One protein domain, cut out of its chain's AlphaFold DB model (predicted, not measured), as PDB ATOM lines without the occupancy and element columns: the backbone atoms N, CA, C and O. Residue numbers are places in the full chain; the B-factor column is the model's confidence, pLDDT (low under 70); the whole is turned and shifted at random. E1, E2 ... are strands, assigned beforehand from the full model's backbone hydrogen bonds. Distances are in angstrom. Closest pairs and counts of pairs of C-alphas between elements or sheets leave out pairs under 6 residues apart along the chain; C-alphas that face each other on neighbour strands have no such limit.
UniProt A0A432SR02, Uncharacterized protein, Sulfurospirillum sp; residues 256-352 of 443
ATOM      1  N   TYR A 256     102.126 -14.980 -81.523       82.50
ATOM      2  CA  TYR A 256     100.735 -14.766 -81.106       82.50
ATOM      3  C   TYR A 256     100.552 -14.610 -79.596       82.50
ATOM      4  O   TYR A 256     101.218 -15.258 -78.788       82.50
ATOM      5  N   LEU A 257      99.559 -13.797 -79.239       86.31
ATOM      6  CA  LEU A 257      98.913 -13.771 -77.932       86.31
ATOM      7  C   LEU A 257      97.452 -14.208 -78.105       86.31
ATOM      8  O   LEU A 257      96.710 -13.620 -78.892       86.31
ATOM      9  N   PHE A 258      97.042 -15.218 -77.350       85.00
ATOM     10  CA  PHE A 258      95.688 -15.763 -77.304       85.00
ATOM     11  C   PHE A 258      95.143 -15.600 -75.882       85.00
ATOM     12  O   PHE A 258      95.778 -16.040 -74.927       85.00
ATOM     13  N   GLU A 259      93.994 -14.946 -75.724       90.31
ATOM     14  CA  GLU A 259      93.389 -14.649 -74.418       90.31
ATOM     15  C   GLU A 259      91.874 -14.836 -74.471       90.31
ATOM     16  O   GLU A 259      91.208 -14.177 -75.268       90.31
ATOM     17  N   GLY A 260      91.306 -15.689 -73.618       90.44
ATOM     18  CA  GLY A 260      89.862 -15.932 -73.588       90.44
ATOM     19  C   GLY A 260      89.412 -16.970 -72.565       90.44
ATOM     20  O   GLY A 260      90.119 -17.269 -71.606       90.44
ATOM     21  N   ARG A 261      88.222 -17.531 -72.786       89.56
ATOM     22  CA  ARG A 261      87.618 -18.624 -72.022       89.56
ATOM     23  C   ARG A 261      87.108 -19.698 -72.977       89.56
ATOM     24  O   ARG A 261      86.210 -19.447 -73.779       89.56
ATOM     25  N   LEU A 262      87.660 -20.898 -72.845       86.44
ATOM     26  CA  LEU A 262      87.100 -22.124 -73.395       86.44
ATOM     27  C   LEU A 262      85.978 -22.607 -72.467       86.44
ATOM     28  O   LEU A 262      86.120 -22.556 -71.249       86.44
ATOM     29  N   SER A 263      84.860 -23.048 -73.028       86.94
ATOM     30  CA  SER A 263      83.698 -23.574 -72.308       86.94
ATOM     31  C   SER A 263      83.143 -24.770 -73.076       86.94
ATOM     32  O   SER A 263      82.935 -24.675 -74.286       86.94
ATOM     33  N   LEU A 264      82.893 -25.877 -72.387       84.25
ATOM     34  CA  LEU A 264      82.229 -27.063 -72.925       84.25
ATOM     35  C   LEU A 264      81.031 -27.325 -72.000       84.25
ATOM     36  O   LEU A 264      81.183 -27.986 -70.974       84.25
ATOM     37  N   PRO A 265      79.864 -26.706 -72.266       79.50
ATOM     38  CA  PRO A 265      78.778 -26.662 -71.292       79.50
ATOM     39  C   PRO A 265      78.358 -28.066 -70.851       79.50
ATOM     40  O   PRO A 265      78.165 -28.943 -71.683       79.50
ATOM     41  N   GLU A 266      78.164 -28.276 -69.547       69.88
ATOM     42  CA  GLU A 266      77.855 -29.600 -68.975       69.88
ATOM     43  C   GLU A 266      76.673 -30.307 -69.669       69.88
ATOM     44  O   GLU A 266      76.728 -31.506 -69.924       69.88
ATOM     45  N   ASN A 267      75.633 -29.552 -70.045       78.75
ATOM     46  CA  ASN A 267      74.452 -30.074 -70.746       78.75
ATOM     47  C   ASN A 267      74.696 -30.446 -72.222       78.75
ATOM     48  O   ASN A 267      73.813 -31.032 -72.843       78.75
ATOM     49  N   ASP A 268      75.848 -30.081 -72.790       84.88
ATOM     50  CA  ASP A 268      76.251 -30.432 -74.153       84.88
ATOM     51  C   ASP A 268      77.125 -31.701 -74.199       84.88
ATOM     52  O   ASP A 268      77.518 -32.126 -75.285       84.88
ATOM     53  N   TYR A 269      77.425 -32.348 -73.067       85.62
ATOM     54  CA  TYR A 269      78.032 -33.685 -73.075       85.62
ATOM     55  C   TYR A 269      77.004 -34.757 -73.468       85.62
ATOM     56  O   TYR A 269      75.871 -34.768 -72.988       85.62
ATOM     57  N   VAL A 270      77.413 -35.686 -74.335       88.06
ATOM     58  CA  VAL A 270      76.599 -36.812 -74.812       88.06
ATOM     59  C   VAL A 270      77.321 -38.136 -74.590       88.06
ATOM     60  O   VAL A 270      78.531 -38.236 -74.790       88.06
ATOM     61  N   THR A 271      76.580 -39.169 -74.196       86.81
ATOM     62  CA  THR A 271      77.119 -40.525 -74.038       86.81
ATOM     63  C   THR A 271      77.079 -41.269 -75.374       86.81
ATOM     64  O   THR A 271      76.016 -41.405 -75.979       86.81
ATOM     65  N   ASN A 272      78.226 -41.783 -75.814       85.81
ATOM     66  CA  ASN A 272      78.394 -42.599 -77.011       85.81
ATOM     67  C   ASN A 272      78.858 -44.015 -76.609       85.81
ATOM     68  O   ASN A 272      79.932 -44.153 -76.024       85.81
ATOM     69  N   PRO A 273      78.098 -45.081 -76.928       83.50
ATOM     70  CA  PRO A 273      78.435 -46.450 -76.525       83.50
ATOM     71  C   PRO A 273      79.640 -47.048 -77.272       83.50
ATOM     72  O   PRO A 273      80.138 -48.094 -76.862       83.50
ATOM     73  N   ASN A 274      80.106 -46.411 -78.351       80.19
ATOM     74  CA  ASN A 274      81.282 -46.829 -79.120       80.19
ATOM     75  C   ASN A 274      82.586 -46.207 -78.583       80.19
ATOM     76  O   ASN A 274      83.663 -46.526 -79.082       80.19
ATOM     77  N   PHE A 275      82.506 -45.314 -77.589       77.19
ATOM     78  CA  PHE A 275      83.658 -44.676 -76.957       77.19
ATOM     79  C   PHE A 275      83.894 -45.297 -75.576       77.19
ATOM     80  O   PHE A 275      83.052 -45.207 -74.688       77.19
ATOM     81  N   SER A 276      85.035 -45.963 -75.396       71.06
ATOM     82  CA  SER A 276      85.397 -46.635 -74.137       71.06
ATOM     83  C   SER A 276      86.100 -45.720 -73.131       71.06
ATOM     84  O   SER A 276      86.123 -46.020 -71.939       71.06
ATOM     85  N   GLN A 277      86.671 -44.608 -73.595       69.56
ATOM     86  CA  GLN A 277      87.299 -43.595 -72.750       69.56
ATOM     87  C   GLN A 277      86.234 -42.677 -72.129       69.56
ATOM     88  O   GLN A 277      85.121 -42.558 -72.642       69.56
ATOM     89  N   ASN A 278      86.579 -41.993 -71.035       69.12
ATOM     90  CA  ASN A 278      85.743 -40.963 -70.401       69.12
ATOM     91  C   ASN A 278      84.306 -41.413 -70.044       69.12
ATOM     92  O   ASN A 278      83.353 -40.632 -70.146       69.12
ATOM     93  N   GLY A 279      84.114 -42.693 -69.706       71.88
ATOM     94  CA  GLY A 279      82.793 -43.287 -69.464       71.88
ATOM     95  C   GLY A 279      81.841 -43.211 -70.668       71.88
ATOM     96  O   GLY A 279      80.626 -43.215 -70.488       71.88
ATOM     97  N   GLY A 280      82.379 -43.062 -71.884       77.19
ATOM     98  CA  GLY A 280      81.629 -42.805 -73.112       77.19
ATOM     99  C   GLY A 280      81.159 -41.360 -73.297       77.19
ATOM    100  O   GLY A 280      80.461 -41.080 -74.268       77.19
ATOM    101  N   ASN A 281      81.511 -40.424 -72.409       80.56
ATOM    102  CA  ASN A 281      81.011 -39.048 -72.458       80.56
ATOM    103  C   ASN A 281      81.892 -38.145 -73.333       80.56
ATOM    104  O   ASN A 281      83.074 -37.940 -73.051       80.56
ATOM    105  N   ILE A 282      81.287 -37.558 -74.366       82.19
ATOM    106  CA  ILE A 282      81.933 -36.700 -75.366       82.19
ATOM    107  C   ILE A 282      81.259 -35.319 -75.339       82.19
ATOM    108  O   ILE A 282      80.028 -35.259 -75.357       82.19
ATOM    109  N   PRO A 283      82.000 -34.199 -75.338       85.50
ATOM    110  CA  PRO A 283      81.399 -32.876 -75.481       85.50
ATOM    111  C   PRO A 283      80.887 -32.670 -76.915       85.50
ATOM    112  O   PRO A 283      81.676 -32.589 -77.847       85.50
ATOM    113  N   SER A 284      79.573 -32.538 -77.115       88.94
ATOM    114  CA  SER A 284      78.990 -32.235 -78.436       88.94
ATOM    115  C   SER A 284      79.105 -30.760 -78.840       88.94
ATOM    116  O   SER A 284      78.887 -30.430 -80.006       88.94
ATOM    117  N   ARG A 285      79.486 -29.869 -77.911       90.25
ATOM    118  CA  ARG A 285      79.787 -28.459 -78.185       90.25
ATOM    119  C   ARG A 285      81.026 -27.973 -77.442       90.25
ATOM    120  O   ARG A 285      81.167 -28.179 -76.239       90.25
ATOM    121  N   LEU A 286      81.849 -27.218 -78.160       88.62
ATOM    122  CA  LEU A 286      82.951 -26.409 -77.650       88.62
ATOM    123  C   LEU A 286      82.681 -24.939 -78.003       88.62
ATOM    124  O   LEU A 286      82.349 -24.622 -79.144       88.62
ATOM    125  N   ILE A 287      82.833 -24.033 -77.036       90.44
ATOM    126  CA  ILE A 287      82.733 -22.579 -77.226       90.44
ATOM    127  C   ILE A 287      84.008 -21.921 -76.698       90.44
ATOM    128  O   ILE A 287      84.344 -22.064 -75.527       90.44
ATOM    129  N   PHE A 288      84.701 -21.150 -77.528       89.50
ATOM    130  CA  PHE A 288      85.763 -20.244 -77.105       89.50
ATOM    131  C   PHE A 288      85.309 -18.792 -77.277       89.50
ATOM    132  O   PHE A 288      85.066 -18.361 -78.398       89.50
ATOM    133  N   ASN A 289      85.241 -18.033 -76.184       93.00
ATOM    134  CA  ASN A 289      85.053 -16.580 -76.205       93.00
ATOM    135  C   ASN A 289      86.388 -15.904 -75.874       93.00
ATOM    136  O   ASN A 289      86.952 -16.167 -74.812       93.00
ATOM    137  N   GLY A 290      86.908 -15.029 -76.732       93.00
ATOM    138  CA  GLY A 290      88.186 -14.376 -76.456       93.00
ATOM    139  C   GLY A 290      88.771 -13.610 -77.628       93.00
ATOM    140  O   GLY A 290      88.051 -13.047 -78.446       93.00
ATOM    141  N   SER A 291      90.098 -13.559 -77.699       90.31
ATOM    142  CA  SER A 291      90.825 -12.895 -78.772       90.31
ATOM    143  C   SER A 291      92.136 -13.583 -79.132       90.31
ATOM    144  O   SER A 291      92.838 -14.095 -78.261       90.31
ATOM    145  N   LEU A 292      92.477 -13.516 -80.416       86.62
ATOM    146  CA  LEU A 292      93.777 -13.871 -80.974       86.62
ATOM    147  C   LEU A 292      94.415 -12.601 -81.542       86.62
ATOM    148  O   LEU A 292      93.786 -11.896 -82.331       86.62
ATOM    149  N   LYS A 293      95.660 -12.322 -81.159       87.19
ATOM    150  CA  LYS A 293      96.448 -11.180 -81.626       87.19
ATOM    151  C   LYS A 293      97.787 -11.650 -82.190       87.19
ATOM    152  O   LYS A 293      98.553 -12.285 -81.472       87.19
ATOM    153  N   ASP A 294      98.111 -11.250 -83.417       82.44
ATOM    154  CA  ASP A 294      99.476 -11.344 -83.944       82.44
ATOM    155  C   ASP A 294     100.365 -10.306 -83.243       82.44
ATOM    156  O   ASP A 294     100.071  -9.106 -83.224       82.44
ATOM    157  N   THR A 295     101.470 -10.749 -82.649       83.88
ATOM    158  CA  THR A 295     102.399  -9.863 -81.939       83.88
ATOM    159  C   THR A 295     103.227  -8.994 -82.886       83.88
ATOM    160  O   THR A 295     103.779  -7.990 -82.441       83.88
ATOM    161  N   ASN A 296     103.310  -9.352 -84.171       80.38
ATOM    162  CA  ASN A 296     104.147  -8.685 -85.168       80.38
ATOM    163  C   ASN A 296     103.414  -7.507 -85.832       80.38
ATOM    164  O   ASN A 296     103.885  -6.373 -85.771       80.38
ATOM    165  N   THR A 297     102.238  -7.745 -86.419       79.25
ATOM    166  CA  THR A 297     101.398  -6.695 -87.025       79.25
ATOM    167  C   THR A 297     100.521  -5.961 -86.011       79.25
ATOM    168  O   THR A 297     100.013  -4.885 -86.315       79.25
ATOM    169  N   SER A 298     100.319  -6.522 -84.811       83.50
ATOM    170  CA  SER A 298      99.291  -6.093 -83.851       83.50
ATOM    171  C   SER A 298      97.842  -6.157 -84.360       83.50
ATOM    172  O   SER A 298      96.961  -5.614 -83.691       83.50
ATOM    173  N   ALA A 299      97.570  -6.847 -85.473       81.12
ATOM    174  CA  ALA A 299      96.210  -7.226 -85.848       81.12
ATOM    175  C   ALA A 299      95.614  -8.193 -84.810       81.12
ATOM    176  O   ALA A 299      96.323  -9.040 -84.255       81.12
ATOM    177  N   ARG A 300      94.315  -8.061 -84.533       86.69
ATOM    178  CA  ARG A 300      93.614  -8.833 -83.503       86.69
ATOM    179  C   ARG A 300      92.190  -9.144 -83.931       86.69
ATOM    180  O   ARG A 300      91.487  -8.266 -84.411       86.69
ATOM    181  N   ILE A 301      91.749 -10.378 -83.719       85.81
ATOM    182  CA  ILE A 301      90.332 -10.743 -83.772       85.81
ATOM    183  C   ILE A 301      89.837 -11.003 -82.351       85.81
ATOM    184  O   ILE A 301      90.502 -11.704 -81.593       85.81
ATOM    185  N   THR A 302      88.687 -10.434 -81.995       91.69
ATOM    186  CA  THR A 302      88.021 -10.621 -80.696       91.69
ATOM    187  C   THR A 302      86.585 -11.085 -80.930       91.69
ATOM    188  O   THR A 302      85.843 -10.406 -81.639       91.69
ATOM    189  N   GLY A 303      86.177 -12.219 -80.362       92.62
ATOM    190  CA  GLY A 303      84.856 -12.805 -80.589       92.62
ATOM    191  C   GLY A 303      84.689 -14.234 -80.068       92.62
ATOM    192  O   GLY A 303      85.466 -14.708 -79.240       92.62
ATOM    193  N   ASP A 304      83.664 -14.903 -80.587       92.88
ATOM    194  CA  ASP A 304      83.249 -16.264 -80.257       92.88
ATOM    195  C   ASP A 304      83.596 -17.245 -81.384       92.88
ATOM    196  O   ASP A 304      83.292 -16.989 -82.548       92.88
ATOM    197  N   LEU A 305      84.173 -18.394 -81.038       88.44
ATOM    198  CA  LEU A 305      84.307 -19.577 -81.886       88.44
ATOM    199  C   LEU A 305      83.508 -20.724 -81.255       88.44
ATOM    200  O   LEU A 305      83.880 -21.233 -80.201       88.44
ATOM    201  N   GLN A 306      82.436 -21.149 -81.913       92.19
ATOM    202  CA  GLN A 306      81.647 -22.325 -81.557       92.19
ATOM    203  C   GLN A 306      81.945 -23.474 -82.526       92.19
ATOM    204  O   GLN A 306      81.934 -23.281 -83.744       92.19
ATOM    205  N   LEU A 307      82.149 -24.669 -81.980       89.31
ATOM    206  CA  LEU A 307      82.182 -25.942 -82.695       89.31
ATOM    207  C   LEU A 307      81.061 -26.824 -82.129       89.31
ATOM    208  O   LEU A 307      81.042 -27.078 -80.928       89.31
ATOM    209  N   ASP A 308      80.138 -27.283 -82.972       90.38
ATOM    210  CA  ASP A 308      79.192 -28.355 -82.654       90.38
ATOM    211  C   ASP A 308      79.601 -29.632 -83.412       90.38
ATOM    212  O   ASP A 308      79.761 -29.594 -84.638       90.38
ATOM    213  N   TRP A 309      79.705 -30.765 -82.714       88.38
ATOM    214  CA  TRP A 309      79.693 -32.097 -83.326       88.38
ATOM    215  C   TRP A 309      78.249 -32.586 -83.419       88.38
ATOM    216  O   TRP A 309      77.579 -32.800 -82.409       88.38
ATOM    217  N   LEU A 310      77.766 -32.771 -84.646       86.88
ATOM    218  CA  LEU A 310      76.363 -33.079 -84.931       86.88
ATOM    219  C   LEU A 310      76.012 -34.555 -84.668       86.88
ATOM    220  O   LEU A 310      74.841 -34.880 -84.482       86.88
ATOM    221  N   ASP A 311      77.015 -35.434 -84.640       85.62
ATOM    222  CA  ASP A 311      76.892 -36.892 -84.534       85.62
ATOM    223  C   ASP A 311      77.706 -37.510 -83.378       85.62
ATOM    224  O   ASP A 311      77.861 -38.731 -83.320       85.62
ATOM    225  N   ALA A 312      78.166 -36.701 -82.412       85.56
ATOM    226  CA  ALA A 312      79.008 -37.135 -81.285       85.56
ATOM    227  C   ALA A 312      78.456 -38.337 -80.488       85.56
ATOM    228  O   ALA A 312      79.231 -39.155 -80.003       85.56
ATOM    229  N   ALA A 313      77.131 -38.488 -80.381       86.19
ATOM    230  CA  ALA A 313      76.485 -39.607 -79.682       86.19
ATOM    231  C   ALA A 313      76.471 -40.933 -80.478       86.19
ATOM    232  O   ALA A 313      76.125 -41.978 -79.930       86.19
ATOM    233  N   THR A 314      76.793 -40.890 -81.775       84.75
ATOM    234  CA  THR A 314      76.625 -42.003 -82.729       84.75
ATOM    235  C   THR A 314      77.863 -42.316 -83.566       84.75
ATOM    236  O   THR A 314      77.903 -43.374 -84.191       84.75
ATOM    237  N   ILE A 315      78.854 -41.421 -83.600       79.69
ATOM    238  CA  ILE A 315      80.118 -41.623 -84.313       79.69
ATOM    239  C   ILE A 315      80.818 -42.910 -83.849       79.69
ATOM    240  O   ILE A 315      80.870 -43.216 -82.655       79.69
ATOM    241  N   ASP A 316      81.354 -43.671 -84.801       74.88
ATOM    242  CA  ASP A 316      82.214 -44.816 -84.516       74.88
ATOM    243  C   ASP A 316      83.664 -44.337 -84.353       74.88
ATOM    244  O   ASP A 316      84.238 -43.719 -85.256       74.88
ATOM    245  N   MET A 317      84.219 -44.606 -83.172       68.25
ATOM    246  CA  MET A 317      85.604 -44.320 -82.786       68.25
ATOM    247  C   MET A 317      86.317 -45.584 -82.278       68.25
ATOM    248  O   MET A 317      87.297 -45.494 -81.539       68.25
ATOM    249  N   SER A 318      85.824 -46.768 -82.657       64.25
ATOM    250  CA  SER A 318      86.570 -48.019 -82.499       64.25
ATOM    251  C   SER A 318      87.835 -48.024 -83.374       64.25
ATOM    252  O   SER A 318      87.951 -47.233 -84.311       64.25
ATOM    253  N   GLU A 319      88.821 -48.868 -83.040       51.62
ATOM    254  CA  GLU A 319      90.185 -48.783 -83.590       51.62
ATOM    255  C   GLU A 319      90.241 -48.847 -85.130       51.62
ATOM    256  O   GLU A 319      90.175 -49.902 -85.764       51.62
ATOM    257  N   GLY A 320      90.414 -47.668 -85.722       54.16
ATOM    258  CA  GLY A 320      90.412 -47.396 -87.150       54.16
ATOM    259  C   GLY A 320      90.496 -45.883 -87.373       54.16
ATOM    260  O   GLY A 320      90.510 -45.107 -86.418       54.16
ATOM    261  N   ALA A 321      90.563 -45.437 -88.629       49.72
ATOM    262  CA  ALA A 321      90.386 -44.012 -88.905       49.72
ATOM    263  C   ALA A 321      88.929 -43.640 -88.553       49.72
ATOM    264  O   ALA A 321      88.029 -44.261 -89.127       49.72
ATOM    265  N   PRO A 322      88.682 -42.689 -87.628       56.59
ATOM    266  CA  PRO A 322      87.335 -42.405 -87.148       56.59
ATOM    267  C   PRO A 322      86.430 -41.986 -88.306       56.59
ATOM    268  O   PRO A 322      86.879 -41.340 -89.261       56.59
ATOM    269  N   ALA A 323      85.149 -42.351 -88.220       59.62
ATOM    270  CA  ALA A 323      84.167 -41.903 -89.201       59.62
ATOM    271  C   ALA A 323      84.182 -40.363 -89.280       59.62
ATOM    272  O   ALA A 323      84.390 -39.686 -88.274       59.62
ATOM    273  N   ALA A 324      84.020 -39.803 -90.481       65.06
ATOM    274  CA  ALA A 324      84.196 -38.367 -90.690       65.06
ATOM    275  C   ALA A 324      83.178 -37.562 -89.858       65.06
ATOM    276  O   ALA A 324      81.997 -37.536 -90.195       65.06
ATOM    277  N   MET A 325      83.662 -36.929 -88.783       69.62
ATOM    278  CA  MET A 325      82.871 -36.139 -87.833       69.62
ATOM    279  C   MET A 325      82.029 -35.088 -88.555       69.62
ATOM    280  O   MET A 325      82.590 -34.230 -89.242       69.62
ATOM    281  N   HIS A 326      80.711 -35.103 -88.349       82.94
ATOM    282  CA  HIS A 326      79.841 -34.065 -88.890       82.94
ATOM    283  C   HIS A 326      79.960 -32.807 -88.026       82.94
ATOM    284  O   HIS A 326      79.576 -32.782 -86.855       82.94
ATOM    285  N   LEU A 327      80.512 -31.748 -88.611       84.75
ATOM    286  CA  LEU A 327      80.929 -30.538 -87.920       84.75
ATOM    287  C   LEU A 327      80.083 -29.334 -88.326       84.75
ATOM    288  O   LEU A 327      79.818 -29.084 -89.505       84.75
ATOM    289  N   LYS A 328      79.747 -28.512 -87.333       90.06
ATOM    290  CA  LYS A 328      79.286 -27.139 -87.529       90.06
ATOM    291  C   LYS A 328      80.195 -26.181 -86.765       90.06
ATOM    292  O   LYS A 328      80.188 -26.141 -85.540       90.06
ATOM    293  N   THR A 329      80.921 -25.354 -87.503       88.12
ATOM    294  CA  THR A 329      81.795 -24.300 -86.977       88.12
ATOM    295  C   THR A 329      81.127 -22.944 -87.159       88.12
ATOM    296  O   THR A 329      80.510 -22.670 -88.190       88.12
ATOM    297  N   THR A 330      81.248 -22.049 -86.187       90.25
ATOM    298  CA  THR A 330      80.822 -20.650 -86.309       90.25
ATOM    299  C   THR A 330      81.808 -19.755 -85.572       90.25
ATOM    300  O   THR A 330      81.996 -19.911 -84.375       90.25
ATOM    301  N   LEU A 331      82.433 -18.826 -86.290       86.88
ATOM    302  CA  LEU A 331      83.288 -17.775 -85.746       86.88
ATOM    303  C   LEU A 331      82.549 -16.444 -85.907       86.88
ATOM    304  O   LEU A 331      82.188 -16.110 -87.029       86.88
ATOM    305  N   SER A 332      82.364 -15.669 -84.844       90.38
ATOM    306  CA  SER A 332      81.728 -14.344 -84.877       90.38
ATOM    307  C   SER A 332      82.515 -13.357 -84.027       90.38
ATOM    308  O   SER A 332      82.667 -13.566 -82.831       90.38
ATOM    309  N   GLY A 333      83.000 -12.260 -84.607       90.12
ATOM    310  CA  GLY A 333      83.815 -11.294 -83.871       90.12
ATOM    311  C   GLY A 333      84.102  -9.996 -84.614       90.12
ATOM    312  O   GLY A 333      83.577  -9.736 -85.696       90.12
ATOM    313  N   VAL A 334      84.965  -9.181 -84.015       88.56
ATOM    314  CA  VAL A 334      85.500  -7.940 -84.577       88.56
ATOM    315  C   VAL A 334      86.982  -8.133 -84.871       88.56
ATOM    316  O   VAL A 334      87.741  -8.561 -84.002       88.56
ATOM    317  N   LEU A 335      87.388  -7.811 -86.098       84.75
ATOM    318  CA  LEU A 335      88.780  -7.755 -86.524       84.75
ATOM    319  C   LEU A 335      89.292  -6.308 -86.439       84.75
ATOM    320  O   LEU A 335      88.925  -5.452 -87.248       84.75
ATOM    321  N   GLU A 336      90.167  -6.082 -85.468       85.75
ATOM    322  CA  GLU A 336      90.901  -4.854 -85.175       85.75
ATOM    323  C   GLU A 336      92.234  -4.877 -85.958       85.75
ATOM    324  O   GLU A 336      93.006  -5.840 -85.878       85.75
ATOM    325  N   ARG A 337      92.536  -3.832 -86.741       82.19
ATOM    326  CA  ARG A 337      93.749  -3.753 -87.588       82.19
ATOM    327  C   ARG A 337      94.356  -2.344 -87.531       82.19
ATOM    328  O   ARG A 337      93.643  -1.389 -87.841       82.19
ATOM    329  N   PRO A 338      95.654  -2.166 -87.214       77.06
ATOM    330  CA  PRO A 338      96.259  -0.835 -87.162       77.06
ATOM    331  C   PRO A 338      96.104  -0.054 -88.476       77.06
ATOM    332  O   PRO A 338      96.487  -0.527 -89.540       77.06
ATOM    333  N   SER A 339      95.595   1.177 -88.382       78.94
ATOM    334  CA  SER A 339      95.291   2.080 -89.514       78.94
ATOM    335  C   SER A 339      94.109   1.684 -90.416       78.94
ATOM    336  O   SER A 339      93.882   2.355 -91.422       78.94
ATOM    337  N   TYR A 340      93.326   0.664 -90.057       73.75
ATOM    338  CA  TYR A 340      92.064   0.314 -90.721       73.75
ATOM    339  C   TYR A 340      90.873   0.519 -89.773       73.75
ATOM    340  O   TYR A 340      91.042   0.741 -88.578       73.75
ATOM    341  N   GLN A 341      89.656   0.458 -90.319       77.75
ATOM    342  CA  GLN A 341      88.428   0.439 -89.527       77.75
ATOM    343  C   GLN A 341      88.148  -0.980 -89.012       77.75
ATOM    344  O   GLN A 341      88.289  -1.957 -89.759       77.75
ATOM    345  N   ASP A 342      87.700  -1.072 -87.762       84.62
ATOM    346  CA  ASP A 342      87.247  -2.319 -87.147       84.62
ATOM    347  C   ASP A 342      86.160  -2.975 -88.004       84.62
ATOM    348  O   ASP A 342      85.211  -2.327 -88.456       84.62
ATOM    349  N   THR A 343      86.335  -4.264 -88.285       80.75
ATOM    350  CA  THR A 343      85.491  -5.005 -89.228       80.75
ATOM    351  C   THR A 343      84.777  -6.125 -88.488       80.75
ATOM    352  O   THR A 343      85.432  -7.042 -87.996       80.75
ATOM    353  N   SER A 344      83.447  -6.087 -88.414       85.62
ATOM    354  CA  SER A 344      82.680  -7.210 -87.864       85.62
ATOM    355  C   SER A 344      82.660  -8.346 -88.881       85.62
ATOM    356  O   SER A 344      82.307  -8.123 -90.038       85.62
ATOM    357  N   VAL A 345      83.024  -9.555 -88.461       83.56
ATOM    358  CA  VAL A 345      83.128 -10.754 -89.303       83.56
ATOM    359  C   VAL A 345      82.384 -11.903 -88.632       83.56
ATOM    360  O   VAL A 345      82.584 -12.180 -87.453       83.56
ATOM    361  N   THR A 346      81.536 -12.600 -89.384       86.06
ATOM    362  CA  THR A 346      81.016 -13.918 -89.009       86.06
ATOM    363  C   THR A 346      81.306 -14.914 -90.119       86.06
ATOM    364  O   THR A 346      80.877 -14.712 -91.251       86.06
ATOM    365  N   LEU A 347      82.023 -15.987 -89.796       83.25
ATOM    366  CA  LEU A 347      82.264 -17.137 -90.661       83.25
ATOM    367  C   LEU A 347      81.497 -18.341 -90.111       83.25
ATOM    368  O   LEU A 347      81.352 -18.502 -88.901       83.25
ATOM    369  N   GLY A 348      81.038 -19.216 -90.991       85.56
ATOM    370  CA  GLY A 348      80.367 -20.450 -90.622       85.56
ATOM    371  C   GLY A 348      80.653 -21.561 -91.619       85.56
ATOM    372  O   GLY A 348      80.715 -21.330 -92.827       85.56
ATOM    373  N   TYR A 349      80.797 -22.767 -91.094       87.44
ATOM    374  CA  TYR A 349      80.839 -24.017 -91.839       87.44
ATOM    375  C   TYR A 349      79.809 -24.950 -91.210       87.44
ATOM    376  O   TYR A 349      79.674 -24.975 -89.988       87.44
ATOM    377  N   ALA A 350      79.090 -25.718 -92.016       88.19
ATOM    378  CA  ALA A 350      78.288 -26.829 -91.530       88.19
ATOM    379  C   ALA A 350      78.220 -27.930 -92.584       88.19
ATOM    380  O   ALA A 350      77.885 -27.661 -93.742       88.19
ATOM    381  N   ASP A 351      78.442 -29.173 -92.175       84.62
ATOM    382  CA  ASP A 351      77.900 -30.308 -92.915       84.62
ATOM    383  C   ASP A 351      76.361 -30.242 -92.869       84.62
ATOM    384  O   ASP A 351      75.760 -29.827 -91.871       84.62
ATOM    385  N   LYS A 352      75.689 -30.575 -93.975       77.62
ATOM    386  CA  LYS A 352      74.222 -30.557 -94.026       77.62
ATOM    387  C   LYS A 352      73.669 -31.700 -93.182       77.62
ATOM    388  O   LYS A 352      74.150 -32.826 -93.252       77.62
TER     389      LYS A 352
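Overview. This is residues 256 to 352 of the 443 residues of an uncharacterized protein of Sulfurospirillum sp (UniProt A0A432SR02). Picture one long, twisted sheet of five antiparallel strands, E1, E4, E5, E6 and E7 side by side, a single wall with no named helix over either face. Beyond one end of this wall, past the end of E1 and the start of E4, comes a small hairpin of two short strands, E2 and E3, and at that same end the long loop of residues 310 to 326 joins E5 to E6. The printed part has 97 residues, with no named helix and seven named strands in the order E1 to E7 along the chain; the class is all strand. The large sheet has the order E1, E4, E5, E6, E7, and E2 and E3 form a second, two-stranded antiparallel sheet. The whole is loose, with a radius of gyration of the C-alphas of 16.9 A, and spans 53 by 26 by 26 A, only just a rod.

Along the chain. Find C-alpha 256 at (100.735, -14.766, -81.106); from there E1 runs over residues 256 to 263, 21.1 A from first to last C-alpha, and bends by 53 degrees at residue 260. Next look for the two short strands, E2 at residues 269 to 271, 7.0 A, and E3 at residues 281 to 283, 6.9 A. With one residue between it and E3, E4 begins at C-alpha 285 at (79.787, -28.459, -78.185); it takes residues 285 to 294, 26.7 A, and bends by 59 degrees at residue 290. E5, residues 300 to 309, is 27.1 A long and bends by 58 degrees at residue 303. After the loop, E6 holds residues 327 to 336, 27.7 A. E7, residues 343 to 351, is 26.7 A long and ends at C-alpha 351 at (77.900, -30.308, -92.915).

Arrangement. Start at the edge strand E1, whose neighbour E4 is antiparallel to it at 162 degrees between directions; C-alphas 260 and 290 face each other at 3.7 A, and N 261 and O 289 are within hydrogen-bond range at 2.8 A. E3 runs on into E4 across a break of one residue, at 43 degrees, and the two meet only through their link. E2 and E3 are a hairpin, antiparallel at 146 degrees, with N 270 and O 282 within hydrogen-bond range at 2.8 A. E1 and E2 are apart, while the closest C-alphas of E2 and E4, those of Tyr 269 and Arg 285, are 7.5 A apart. E3 and E5 are only just apart, with their closest C-alphas at 8.1 A. Go on across the large sheet: E4, E5, E6 and E7 are a meander, each strand the antiparallel neighbour of the one before. In the hairpin of E4 and E5, at 157 degrees, look at N 290 and O 303, 2.9 A. In the hairpin of E5 and E6, at 171 degrees, look at N 304 and O 332, 2.8 A. In the hairpin of E6 and E7, at 173 degrees, N 331 and O 347 are 2.8 A apart, and E7 is the other edge strand.

Size, cuts and confidence. The two C-alphas farthest apart, those of Pro 273 and Ser 339, are 53.0 A apart. From edge to edge of the large sheet the strands' lines turn by 57 degrees, and its C-alphas lie up to 9.0 A off their best plane. The printed part has no cut. The link from E5 to E6, 17 residues, is long; those from E1 to E2, E3 to E4 and E4 to E5 are tight. The mean pLDDT of the printed part is 82.2, and the model's confidence is under 70 at residue 266, residues 277 to 278 and residues 317 to 325.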